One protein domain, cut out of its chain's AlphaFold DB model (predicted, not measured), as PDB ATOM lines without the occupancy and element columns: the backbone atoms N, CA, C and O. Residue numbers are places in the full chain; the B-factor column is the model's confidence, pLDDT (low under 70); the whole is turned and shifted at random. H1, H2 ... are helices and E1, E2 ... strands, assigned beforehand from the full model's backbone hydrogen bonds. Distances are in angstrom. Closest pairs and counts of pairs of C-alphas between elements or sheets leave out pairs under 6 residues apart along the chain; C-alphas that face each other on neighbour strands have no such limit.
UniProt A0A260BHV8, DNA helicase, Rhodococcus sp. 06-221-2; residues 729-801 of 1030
ATOM      1  N   ALA A 729     147.834 -18.149  84.952       86.00
ATOM      2  CA  ALA A 729     146.690 -17.475  84.351       86.00
ATOM      3  C   ALA A 729     147.105 -16.600  83.145       86.00
ATOM      4  O   ALA A 729     148.151 -15.945  83.202       86.00
ATOM      5  N   PRO A 730     146.310 -16.544  82.058       88.69
ATOM      6  CA  PRO A 730     146.704 -15.866  80.817       88.69
ATOM      7  C   PRO A 730     146.908 -14.350  80.985       88.69
ATOM      8  O   PRO A 730     147.796 -13.773  80.359       88.69
ATOM      9  N   TRP A 731     146.190 -13.710  81.916       88.81
ATOM     10  CA  TRP A 731     146.361 -12.284  82.217       88.81
ATOM     11  C   TRP A 731     147.782 -11.907  82.684       88.81
ATOM     12  O   TRP A 731     148.133 -10.729  82.654       88.81
ATOM     13  N   ILE A 732     148.608 -12.880  83.094       90.25
ATOM     14  CA  ILE A 732     149.999 -12.661  83.515       90.25
ATOM     15  C   ILE A 732     150.912 -12.429  82.301       90.25
ATOM     16  O   ILE A 732     151.715 -11.500  82.333       90.25
ATOM     17  N   ALA A 733     150.766 -13.195  81.215       90.00
ATOM     18  CA  ALA A 733     151.465 -12.922  79.957       90.00
ATOM     19  C   ALA A 733     150.913 -11.664  79.262       90.00
ATOM     20  O   ALA A 733     151.690 -10.860  78.756       90.00
ATOM     21  N   GLU A 734     149.594 -11.424  79.312       89.06
ATOM     22  CA  GLU A 734     149.002 -10.160  78.831       89.06
ATOM     23  C   GLU A 734     149.605  -8.939  79.557       89.06
ATOM     24  O   GLU A 734     149.909  -7.917  78.935       89.06
ATOM     25  N   LEU A 735     149.817  -9.052  80.874       90.62
ATOM     26  CA  LEU A 735     150.489  -8.034  81.680       90.62
ATOM     27  C   LEU A 735     151.969  -7.901  81.305       90.62
ATOM     28  O   LEU A 735     152.456  -6.784  81.153       90.62
ATOM     29  N   ALA A 736     152.679  -9.020  81.155       88.50
ATOM     30  CA  ALA A 736     154.099  -9.039  80.816       88.50
ATOM     31  C   ALA A 736     154.370  -8.383  79.451       88.50
ATOM     32  O   ALA A 736     155.241  -7.524  79.353       88.50
ATOM     33  N   HIS A 737     153.563  -8.692  78.434       84.88
ATOM     34  CA  HIS A 737     153.632  -8.054  77.115       84.88
ATOM     35  C   HIS A 737     153.291  -6.550  77.161       84.88
ATOM     36  O   HIS A 737     153.843  -5.749  76.408       84.88
ATOM     37  N   SER A 738     152.422  -6.138  78.092       84.38
ATOM     38  CA  SER A 738     152.095  -4.722  78.326       84.38
ATOM     39  C   SER A 738     153.212  -3.946  79.050       84.38
ATOM     40  O   SER A 738     153.213  -2.715  79.030       84.38
ATOM     41  N   LEU A 739     154.169  -4.633  79.685       83.69
ATOM     42  CA  LEU A 739     155.217  -4.044  80.523       83.69
ATOM     43  C   LEU A 739     156.611  -4.278  79.924       83.69
ATOM     44  O   LEU A 739     157.266  -5.281  80.191       83.69
ATOM     45  N   ARG A 740     157.114  -3.288  79.176       66.25
ATOM     46  CA  ARG A 740     158.413  -3.320  78.462       66.25
ATOM     47  C   ARG A 740     159.675  -3.329  79.355       66.25
ATOM     48  O   ARG A 740     160.709  -2.827  78.930       66.25
ATOM     49  N   ARG A 741     159.591  -3.789  80.607       72.62
ATOM     50  CA  ARG A 741     160.709  -3.868  81.564       72.62
ATOM     51  C   ARG A 741     160.488  -4.983  82.571       72.62
ATOM     52  O   ARG A 741     159.371  -5.206  83.030       72.62
ATOM     53  N   ASN A 742     161.581  -5.566  83.050       78.94
ATOM     54  CA  ASN A 742     161.548  -6.556  84.125       78.94
ATOM     55  C   ASN A 742     161.242  -5.994  85.537       78.94
ATOM     56  O   ASN A 742     160.967  -6.769  86.451       78.94
ATOM     57  N   THR A 743     161.249  -4.672  85.761       85.75
ATOM     58  CA  THR A 743     160.809  -4.060  87.037       85.75
ATOM     59  C   THR A 743     159.969  -2.805  86.795       85.75
ATOM     60  O   THR A 743     160.423  -1.882  86.118       85.75
ATOM     61  N   ASN A 744     158.763  -2.761  87.371       88.69
ATOM     62  CA  ASN A 744     157.730  -1.749  87.091       88.69
ATOM     63  C   ASN A 744     157.087  -1.227  88.385       88.69
ATOM     64  O   ASN A 744     157.063  -1.936  89.391       88.69
ATOM     65  N   ARG A 745     156.544  -0.003  88.386       88.25
ATOM     66  CA  ARG A 745     155.911   0.575  89.588       88.25
ATOM     67  C   ARG A 745     154.463   0.137  89.710       88.25
ATOM     68  O   ARG A 745     153.810  -0.149  88.716       88.25
ATOM     69  N   ARG A 746     153.917   0.187  90.926       85.69
ATOM     70  CA  ARG A 746     152.504  -0.106  91.195       85.69
ATOM     71  C   ARG A 746     151.544   0.696  90.319       85.69
ATOM     72  O   ARG A 746     150.546   0.142  89.889       85.69
ATOM     73  N   GLU A 747     151.835   1.969  90.062       84.50
ATOM     74  CA  GLU A 747     151.027   2.812  89.169       84.50
ATOM     75  C   GLU A 747     151.009   2.229  87.745       84.50
ATOM     76  O   GLU A 747     149.937   1.884  87.254       84.50
ATOM     77  N   ASP A 748     152.188   2.001  87.155       88.94
ATOM     78  CA  ASP A 748     152.358   1.424  85.812       88.94
ATOM     79  C   ASP A 748     151.715   0.021  85.692       88.94
ATOM     80  O   ASP A 748     151.056  -0.299  84.704       88.94
ATOM     81  N   VAL A 749     151.877  -0.827  86.717       88.56
ATOM     82  CA  VAL A 749     151.330  -2.196  86.749       88.56
ATOM     83  C   VAL A 749     149.814  -2.197  86.937       88.56
ATOM     84  O   VAL A 749     149.137  -2.996  86.301       88.56
ATOM     85  N   MET A 750     149.256  -1.318  87.777       87.06
ATOM     86  CA  MET A 750     147.800  -1.179  87.916       87.06
ATOM     87  C   MET A 750     147.173  -0.658  86.619       87.06
ATOM     88  O   MET A 750     146.146  -1.184  86.196       87.06
ATOM     89  N   GLU A 751     147.801   0.327  85.966       88.38
ATOM     90  CA  GLU A 751     147.380   0.831  84.653       88.38
ATOM     91  C   GLU A 751     147.380  -0.298  83.611       88.38
ATOM     92  O   GLU A 751     146.358  -0.520  82.966       88.38
ATOM     93  N   ALA A 752     148.447  -1.100  83.533       88.69
ATOM     94  CA  ALA A 752     148.499  -2.263  82.649       88.69
ATOM     95  C   ALA A 752     147.459  -3.350  83.009       88.69
ATOM     96  O   ALA A 752     146.781  -3.855  82.113       88.69
ATOM     97  N   LEU A 753     147.255  -3.670  84.295       87.69
ATOM     98  CA  LEU A 753     146.243  -4.636  84.763       87.69
ATOM     99  C   LEU A 753     144.802  -4.210  84.431       87.69
ATOM    100  O   LEU A 753     143.963  -5.073  84.193       87.69
ATOM    101  N   HIS A 754     144.500  -2.910  84.344       86.44
ATOM    102  CA  HIS A 754     143.204  -2.432  83.835       86.44
ATOM    103  C   HIS A 754     142.978  -2.734  82.338       86.44
ATOM    104  O   HIS A 754     141.882  -2.497  81.825       86.44
ATOM    105  N   THR A 755     143.989  -3.251  81.635       82.75
ATOM    106  CA  THR A 755     143.949  -3.546  80.197       82.75
ATOM    107  C   THR A 755     144.064  -5.041  79.855       82.75
ATOM    108  O   THR A 755     143.986  -5.388  78.670       82.75
ATOM    109  N   THR A 756     144.205  -5.921  80.855       85.44
ATOM    110  CA  THR A 756     144.230  -7.388  80.692       85.44
ATOM    111  C   THR A 756     142.857  -8.022  80.962       85.44
ATOM    112  O   THR A 756     141.881  -7.341  81.277       85.44
ATOM    113  N   SER A 757     142.759  -9.346  80.842       78.56
ATOM    114  CA  SER A 757     141.558 -10.146  81.105       78.56
ATOM    115  C   SER A 757     141.224 -10.368  82.592       78.56
ATOM    116  O   SER A 757     140.331 -11.160  82.903       78.56
ATOM    117  N   VAL A 758     141.911  -9.693  83.525       80.25
ATOM    118  CA  VAL A 758     141.774  -9.939  84.970       80.25
ATOM    119  C   VAL A 758     140.519  -9.297  85.583       80.25
ATOM    120  O   VAL A 758     140.176  -8.155  85.290       80.25
ATOM    121  N   ALA A 759     139.838 -10.022  86.478       71.06
ATOM    122  CA  ALA A 759     138.565  -9.578  87.060       71.06
ATOM    123  C   ALA A 759     138.709  -8.440  88.093       71.06
ATOM    124  O   ALA A 759     137.890  -7.524  88.112       71.06
ATOM    125  N   ASN A 760     139.749  -8.476  88.936       74.81
ATOM    126  CA  ASN A 760     140.067  -7.397  89.875       74.81
ATOM    127  C   ASN A 760     141.577  -7.077  89.859       74.81
ATOM    128  O   ASN A 760     142.363  -7.802  90.476       74.81
ATOM    129  N   PRO A 761     141.996  -5.973  89.210       76.44
ATOM    130  CA  PRO A 761     143.378  -5.492  89.218       76.44
ATOM    131  C   PRO A 761     143.992  -5.303  90.613       76.44
ATOM    132  O   PRO A 761     145.189  -5.522  90.785       76.44
ATOM    133  N   ALA A 762     143.200  -4.929  91.627       66.94
ATOM    134  CA  ALA A 762     143.720  -4.719  92.978       66.94
ATOM    135  C   ALA A 762     144.123  -6.040  93.657       66.94
ATOM    136  O   ALA A 762     145.171  -6.096  94.301       66.94
ATOM    137  N   ASP A 763     143.335  -7.102  93.468       66.69
ATOM    138  CA  ASP A 763     143.666  -8.437  93.972       66.69
ATOM    139  C   ASP A 763     144.814  -9.045  93.163       66.69
ATOM    140  O   ASP A 763     145.769  -9.556  93.742       66.69
ATOM    141  N   ALA A 764     144.787  -8.900  91.835       71.75
ATOM    142  CA  ALA A 764     145.855  -9.349  90.943       71.75
ATOM    143  C   ALA A 764     147.227  -8.758  91.319       71.75
ATOM    144  O   ALA A 764     148.219  -9.485  91.382       71.75
ATOM    145  N   TRP A 765     147.276  -7.461  91.649       77.12
ATOM    146  CA  TRP A 765     148.471  -6.818  92.201       77.12
ATOM    147  C   TRP A 765     148.938  -7.480  93.505       77.12
ATOM    148  O   TRP A 765     150.123  -7.783  93.648       77.12
ATOM    149  N   ASN A 766     148.025  -7.728  94.450       68.69
ATOM    150  CA  ASN A 766     148.368  -8.352  95.731       68.69
ATOM    151  C   ASN A 766     148.948  -9.763  95.525       68.69
ATOM    152  O   ASN A 766     149.976 -10.088  96.115       68.69
ATOM    153  N   LEU A 767     148.349 -10.563  94.636       70.12
ATOM    154  CA  LEU A 767     148.790 -11.925  94.315       70.12
ATOM    155  C   LEU A 767     150.159 -11.960  93.619       70.12
ATOM    156  O   LEU A 767     150.997 -12.803  93.945       70.12
ATOM    157  N   LEU A 768     150.431 -11.022  92.706       75.75
ATOM    158  CA  LEU A 768     151.757 -10.869  92.095       75.75
ATOM    159  C   LEU A 768     152.822 -10.480  93.127       75.75
ATOM    160  O   LEU A 768     153.933 -11.007  93.088       75.75
ATOM    161  N   LYS A 769     152.493  -9.588  94.069       74.62
ATOM    162  CA  LYS A 769     153.411  -9.159  95.137       74.62
ATOM    163  C   LYS A 769     153.646 -10.236  96.197       74.62
ATOM    164  O   LYS A 769     154.761 -10.323  96.711       74.62
ATOM    165  N   GLU A 770     152.646 -11.069  96.488       66.94
ATOM    166  CA  GLU A 770     152.807 -12.278  97.304       66.94
ATOM    167  C   GLU A 770     153.762 -13.265  96.616       66.94
ATOM    168  O   GLU A 770     154.743 -13.691  97.223       66.94
ATOM    169  N   ALA A 771     153.548 -13.547  95.325       68.62
ATOM    170  CA  ALA A 771     154.400 -14.443  94.543       68.62
ATOM    171  C   ALA A 771     155.841 -13.926  94.378       68.62
ATOM    172  O   ALA A 771     156.786 -14.706  94.445       68.62
ATOM    173  N   GLU A 772     156.048 -12.617  94.211       77.88
ATOM    174  CA  GLU A 772     157.389 -12.017  94.178       77.88
ATOM    175  C   GLU A 772     158.146 -12.204  95.512       77.88
ATOM    176  O   GLU A 772     159.382 -12.277  95.535       77.88
ATOM    177  N   GLY A 773     157.421 -12.244  96.636       63.66
ATOM    178  CA  GLY A 773     157.961 -12.390  97.992       63.66
ATOM    179  C   GLY A 773     158.793 -11.199  98.493       63.66
ATOM    180  O   GLY A 773     159.488 -11.310  99.501       63.66
ATOM    181  N   ARG A 774     158.786 -10.056  97.793       67.62
ATOM    182  CA  ARG A 774     159.721  -8.940  98.032       67.62
ATOM    183  C   ARG A 774     159.116  -7.831  98.902       67.62
ATOM    184  O   ARG A 774     158.839  -6.722  98.443       67.62
ATOM    185  N   THR A 775     158.951  -8.131 100.188       59.28
ATOM    186  CA  THR A 775     158.320  -7.250 101.195       59.28
ATOM    187  C   THR A 775     158.979  -5.872 101.345       59.28
ATOM    188  O   THR A 775     158.283  -4.886 101.564       59.28
ATOM    189  N   GLN A 776     160.303  -5.776 101.168       57.00
ATOM    190  CA  GLN A 776     161.071  -4.524 101.293       57.00
ATOM    191  C   GLN A 776     160.705  -3.447 100.252       57.00
ATOM    192  O   GLN A 776     160.981  -2.269 100.470       57.00
ATOM    193  N   PHE A 777     160.089  -3.828  99.127       69.12
ATOM    194  CA  PHE A 777     159.744  -2.927  98.022       69.12
ATOM    195  C   PHE A 777     158.244  -3.044  97.702       69.12
ATOM    196  O   PHE A 777     157.870  -3.591  96.667       69.12
ATOM    197  N   PRO A 778     157.339  -2.574  98.583       68.25
ATOM    198  CA  PRO A 778     155.905  -2.871  98.487       68.25
ATOM    199  C   PRO A 778     155.186  -2.217  97.293       68.25
ATOM    200  O   PRO A 778     154.043  -2.572  97.023       68.25
ATOM    201  N   ASN A 779     155.832  -1.288  96.575       77.19
ATOM    202  CA  ASN A 779     155.248  -0.524  95.462       77.19
ATOM    203  C   ASN A 779     155.963  -0.713  94.106       77.19
ATOM    204  O   ASN A 779     155.588  -0.046  93.146       77.19
ATOM    205  N   ASP A 780     156.951  -1.605  94.001       84.12
ATOM    206  CA  ASP A 780     157.653  -1.929  92.747       84.12
ATOM    207  C   ASP A 780     157.596  -3.454  92.535       84.12
ATOM    208  O   ASP A 780     157.825  -4.189  93.492       84.12
ATOM    209  N   LEU A 781     157.260  -3.946  91.338       85.31
ATOM    210  CA  LEU A 781     157.114  -5.376  91.012       85.31
ATOM    211  C   LEU A 781     158.243  -5.853  90.086       85.31
ATOM    212  O   LEU A 781     158.429  -5.294  89.004       85.31
ATOM    213  N   ASP A 782     158.939  -6.915  90.490       84.81
ATOM    214  CA  ASP A 782     159.979  -7.622  89.727       84.81
ATOM    215  C   ASP A 782     159.384  -8.823  88.956       84.81
ATOM    216  O   ASP A 782     159.109  -9.885  89.526       84.81
ATOM    217  N   LEU A 783     159.185  -8.666  87.642       84.75
ATOM    218  CA  LEU A 783     158.665  -9.728  86.770       84.75
ATOM    219  C   LEU A 783     159.660 -10.886  86.606       84.75
ATOM    220  O   LEU A 783     159.229 -12.030  86.478       84.75
ATOM    221  N   SER A 784     160.973 -10.646  86.697       82.50
ATOM    222  CA  SER A 784     161.971 -11.725  86.664       82.50
ATOM    223  C   SER A 784     161.875 -12.645  87.888       82.50
ATOM    224  O   SER A 784     162.316 -13.796  87.832       82.50
ATOM    225  N   ARG A 785     161.332 -12.177  89.021       79.12
ATOM    226  CA  ARG A 785     160.978 -13.032  90.172       79.12
ATOM    227  C   ARG A 785     159.677 -13.793  89.925       79.12
ATOM    228  O   ARG A 785     159.660 -14.998  90.153       79.12
ATOM    229  N   VAL A 786     158.643 -13.144  89.384       79.69
ATOM    230  CA  VAL A 786     157.384 -13.817  88.997       79.69
ATOM    231  C   VAL A 786     157.648 -14.940  87.980       79.69
ATOM    232  O   VAL A 786     157.189 -16.062  88.188       79.69
ATOM    233  N   ARG A 787     158.487 -14.701  86.956       81.00
ATOM    234  CA  ARG A 787     158.929 -15.720  85.985       81.00
ATOM    235  C   ARG A 787     159.565 -16.933  86.668       81.00
ATOM    236  O   ARG A 787     159.177 -18.066  86.396       81.00
ATOM    237  N   ARG A 788     160.510 -16.700  87.587       71.25
ATOM    238  CA  ARG A 788     161.201 -17.757  88.354       71.25
ATOM    239  C   ARG A 788     160.282 -18.540  89.292       71.25
ATOM    240  O   ARG A 788     160.604 -19.672  89.627       71.25
ATOM    241  N   VAL A 789     159.160 -17.961  89.713       69.19
ATOM    242  CA  VAL A 789     158.137 -18.661  90.505       69.19
ATOM    243  C   VAL A 789     157.220 -19.499  89.614       69.19
ATOM    244  O   VAL A 789     156.878 -20.617  89.991       69.19
ATOM    245  N   ILE A 790     156.878 -19.017  88.415       70.44
ATOM    246  CA  ILE A 790     156.063 -19.769  87.448       70.44
ATOM    247  C   ILE A 790     156.835 -20.970  86.878       70.44
ATOM    248  O   ILE A 790     156.297 -22.073  86.852       70.44
ATOM    249  N   GLY A 791     158.102 -20.784  86.495       60.91
ATOM    250  CA  GLY A 791     158.994 -21.857  86.025       60.91
ATOM    251  C   GLY A 791     159.754 -22.598  87.134       60.91
ATOM    252  O   GLY A 791     160.736 -23.273  86.846       60.91
ATOM    253  N   GLY A 792     159.368 -22.408  88.399       53.09
ATOM    254  CA  GLY A 792     160.072 -22.931  89.574       53.09
ATOM    255  C   GLY A 792     159.329 -24.068  90.280       53.09
ATOM    256  O   GLY A 792     158.701 -24.917  89.655       53.09
ATOM    257  N   TYR A 793     159.375 -24.069  91.616       40.84
ATOM    258  CA  TYR A 793     158.825 -25.108  92.508       40.84
ATOM    259  C   TYR A 793     157.276 -25.183  92.580       40.84
ATOM    260  O   TYR A 793     156.713 -25.545  93.617       40.84
ATOM    261  N   GLY A 794     156.583 -24.863  91.485       51.56
ATOM    262  CA  GLY A 794     155.128 -24.918  91.348       51.56
ATOM    263  C   GLY A 794     154.439 -23.560  91.507       51.56
ATOM    264  O   GLY A 794     154.655 -22.830  92.476       51.56
ATOM    265  N   ILE A 795     153.557 -23.250  90.557       62.53
ATOM    266  CA  ILE A 795     152.830 -21.978  90.476       62.53
ATOM    267  C   ILE A 795     151.906 -21.805  91.706       62.53
ATOM    268  O   ILE A 795     151.190 -22.741  92.089       62.53
ATOM    269  N   PRO A 796     151.864 -20.620  92.346       59.91
ATOM    270  CA  PRO A 796     150.882 -20.314  93.385       59.91
ATOM    271  C   PRO A 796     149.454 -20.491  92.859       59.91
ATOM    272  O   PRO A 796     149.117 -19.964  91.808       59.91
ATOM    273  N   THR A 797     148.576 -21.191  93.585       60.69
ATOM    274  CA  THR A 797     147.236 -21.554  93.066       60.69
ATOM    275  C   THR A 797     146.360 -20.350  92.719       60.69
ATOM    276  O   THR A 797     145.541 -20.450  91.819       60.69
ATOM    277  N   ALA A 798     146.563 -19.204  93.373       61.62
ATOM    278  CA  ALA A 798     145.872 -17.959  93.036       61.62
ATOM    279  C   ALA A 798     146.375 -17.297  91.727       61.62
ATOM    280  O   ALA A 798     145.750 -16.369  91.229       61.62
ATOM    281  N   LEU A 799     147.489 -17.782  91.166       69.44
ATOM    282  CA  LEU A 799     148.009 -17.426  89.844       69.44
ATOM    283  C   LEU A 799     147.774 -18.530  88.794       69.44
ATOM    284  O   LEU A 799     148.279 -18.398  87.683       69.44
ATOM    285  N   LEU A 800     147.049 -19.613  89.105       71.50
ATOM    286  CA  LEU A 800     146.679 -20.631  88.111       71.50
ATOM    287  C   LEU A 800     145.520 -20.154  87.226       71.50
ATOM    288  O   LEU A 800     144.709 -19.324  87.637       71.50
ATOM    289  N   ALA A 801     145.426 -20.696  86.012       63.84
ATOM    290  CA  ALA A 801     144.295 -20.427  85.128       63.84
ATOM    291  C   ALA A 801     142.991 -21.037  85.678       63.84
ATOM    292  O   ALA A 801     142.837 -22.259  85.749       63.84
TER     293      ALA A 801
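What this domain is: This is residues 729 to 801 of the 1030 residues of the protein "DNA helicase" of Rhodococcus sp. 06-221-2 (UniProt A0A260BHV8). Four short helices form a small, rounded cluster, crossing one another in a chain of contacts from H1 to H2 to H3 to H4, and the loop they make is nearly closed where H1 comes close to H4. The two short strands E1 and E2 make a small antiparallel ribbon at one side of this cluster, and residues 791 to 801 after H4 fold back to bring the last printed residue beside the first. The printed part has 73 residues, with four named helices and two named strands in the order H1, E1, H2, H3, E2, H4; the class is mostly helix. The whole is compact, with a radius of gyration of the C-alphas of 11.0 A and spans of 29 by 28 by 21 A.

How they stand to each other: H1, residues 730 to 738, touches H2, residues 746 to 753, at a steep tilt of 60 degrees, opposite ways; their closest C-alphas are those of Ser 738 and Ala 752, 6.1 A apart. E1, residues 743 to 745, and E2, residues 780 to 782, are antiparallel neighbours at 157 degrees; N 744 and O 781 are 3.0 A apart and N 781 and O 744 are 2.8 A apart, both within hydrogen-bond range. H3, residues 761 to 772, touches H2 with residues 761 to 765 alone, at a steep tilt of 65 degrees, opposite ways; the closest C-alphas are those of Leu 753 and Pro 761, 5.4 A apart. The closest C-alphas of H3 and E2 are those of Lys 769 and Leu 781, 6.7 A apart. H4, residues 783 to 790, is touched by H3 with residues 768 to 772 alone; their lines are about perpendicular at 77 degrees, and the closest C-alphas are those of Glu 772 and Arg 785, 5.5 A apart. H1 and H4 are close but not clearly touching, at a shallow tilt of 21 degrees, opposite ways; the closest C-alphas are those of Ala 736 and Leu 783, 7.5 A apart. H1 and H3 are apart, as are H2 and H4. In H1, H2, H3 and H4 every O i to N i+4 pair is within hydrogen-bond range.

Where its parts are: H1 begins at C-alpha 730, (146.704, -15.866, 80.817), and is 12.6 A long. E1 is 7.2 A long, and H2 follows it directly, 10.1 A long. H3, the longest helix, runs 16.2 A from C-alpha 761 at (143.378, -5.492, 89.218). E2 is 6.9 A long, and H4 follows it directly, 10.4 A long, ending at C-alpha 790, (156.063, -19.769, 87.448).

The domain as a whole: The two C-alphas farthest apart are those of Glu 751 and Tyr 793, at 29.4 A, while those of Ala 729 and Ala 801, the first and last printed, are 3.9 A apart. The printed part has no cut, and no link between named elements is long. The mean pLDDT of the printed part is 76.1; 23 residues are under 70, among them residues 773 to 778 and 791 to 799.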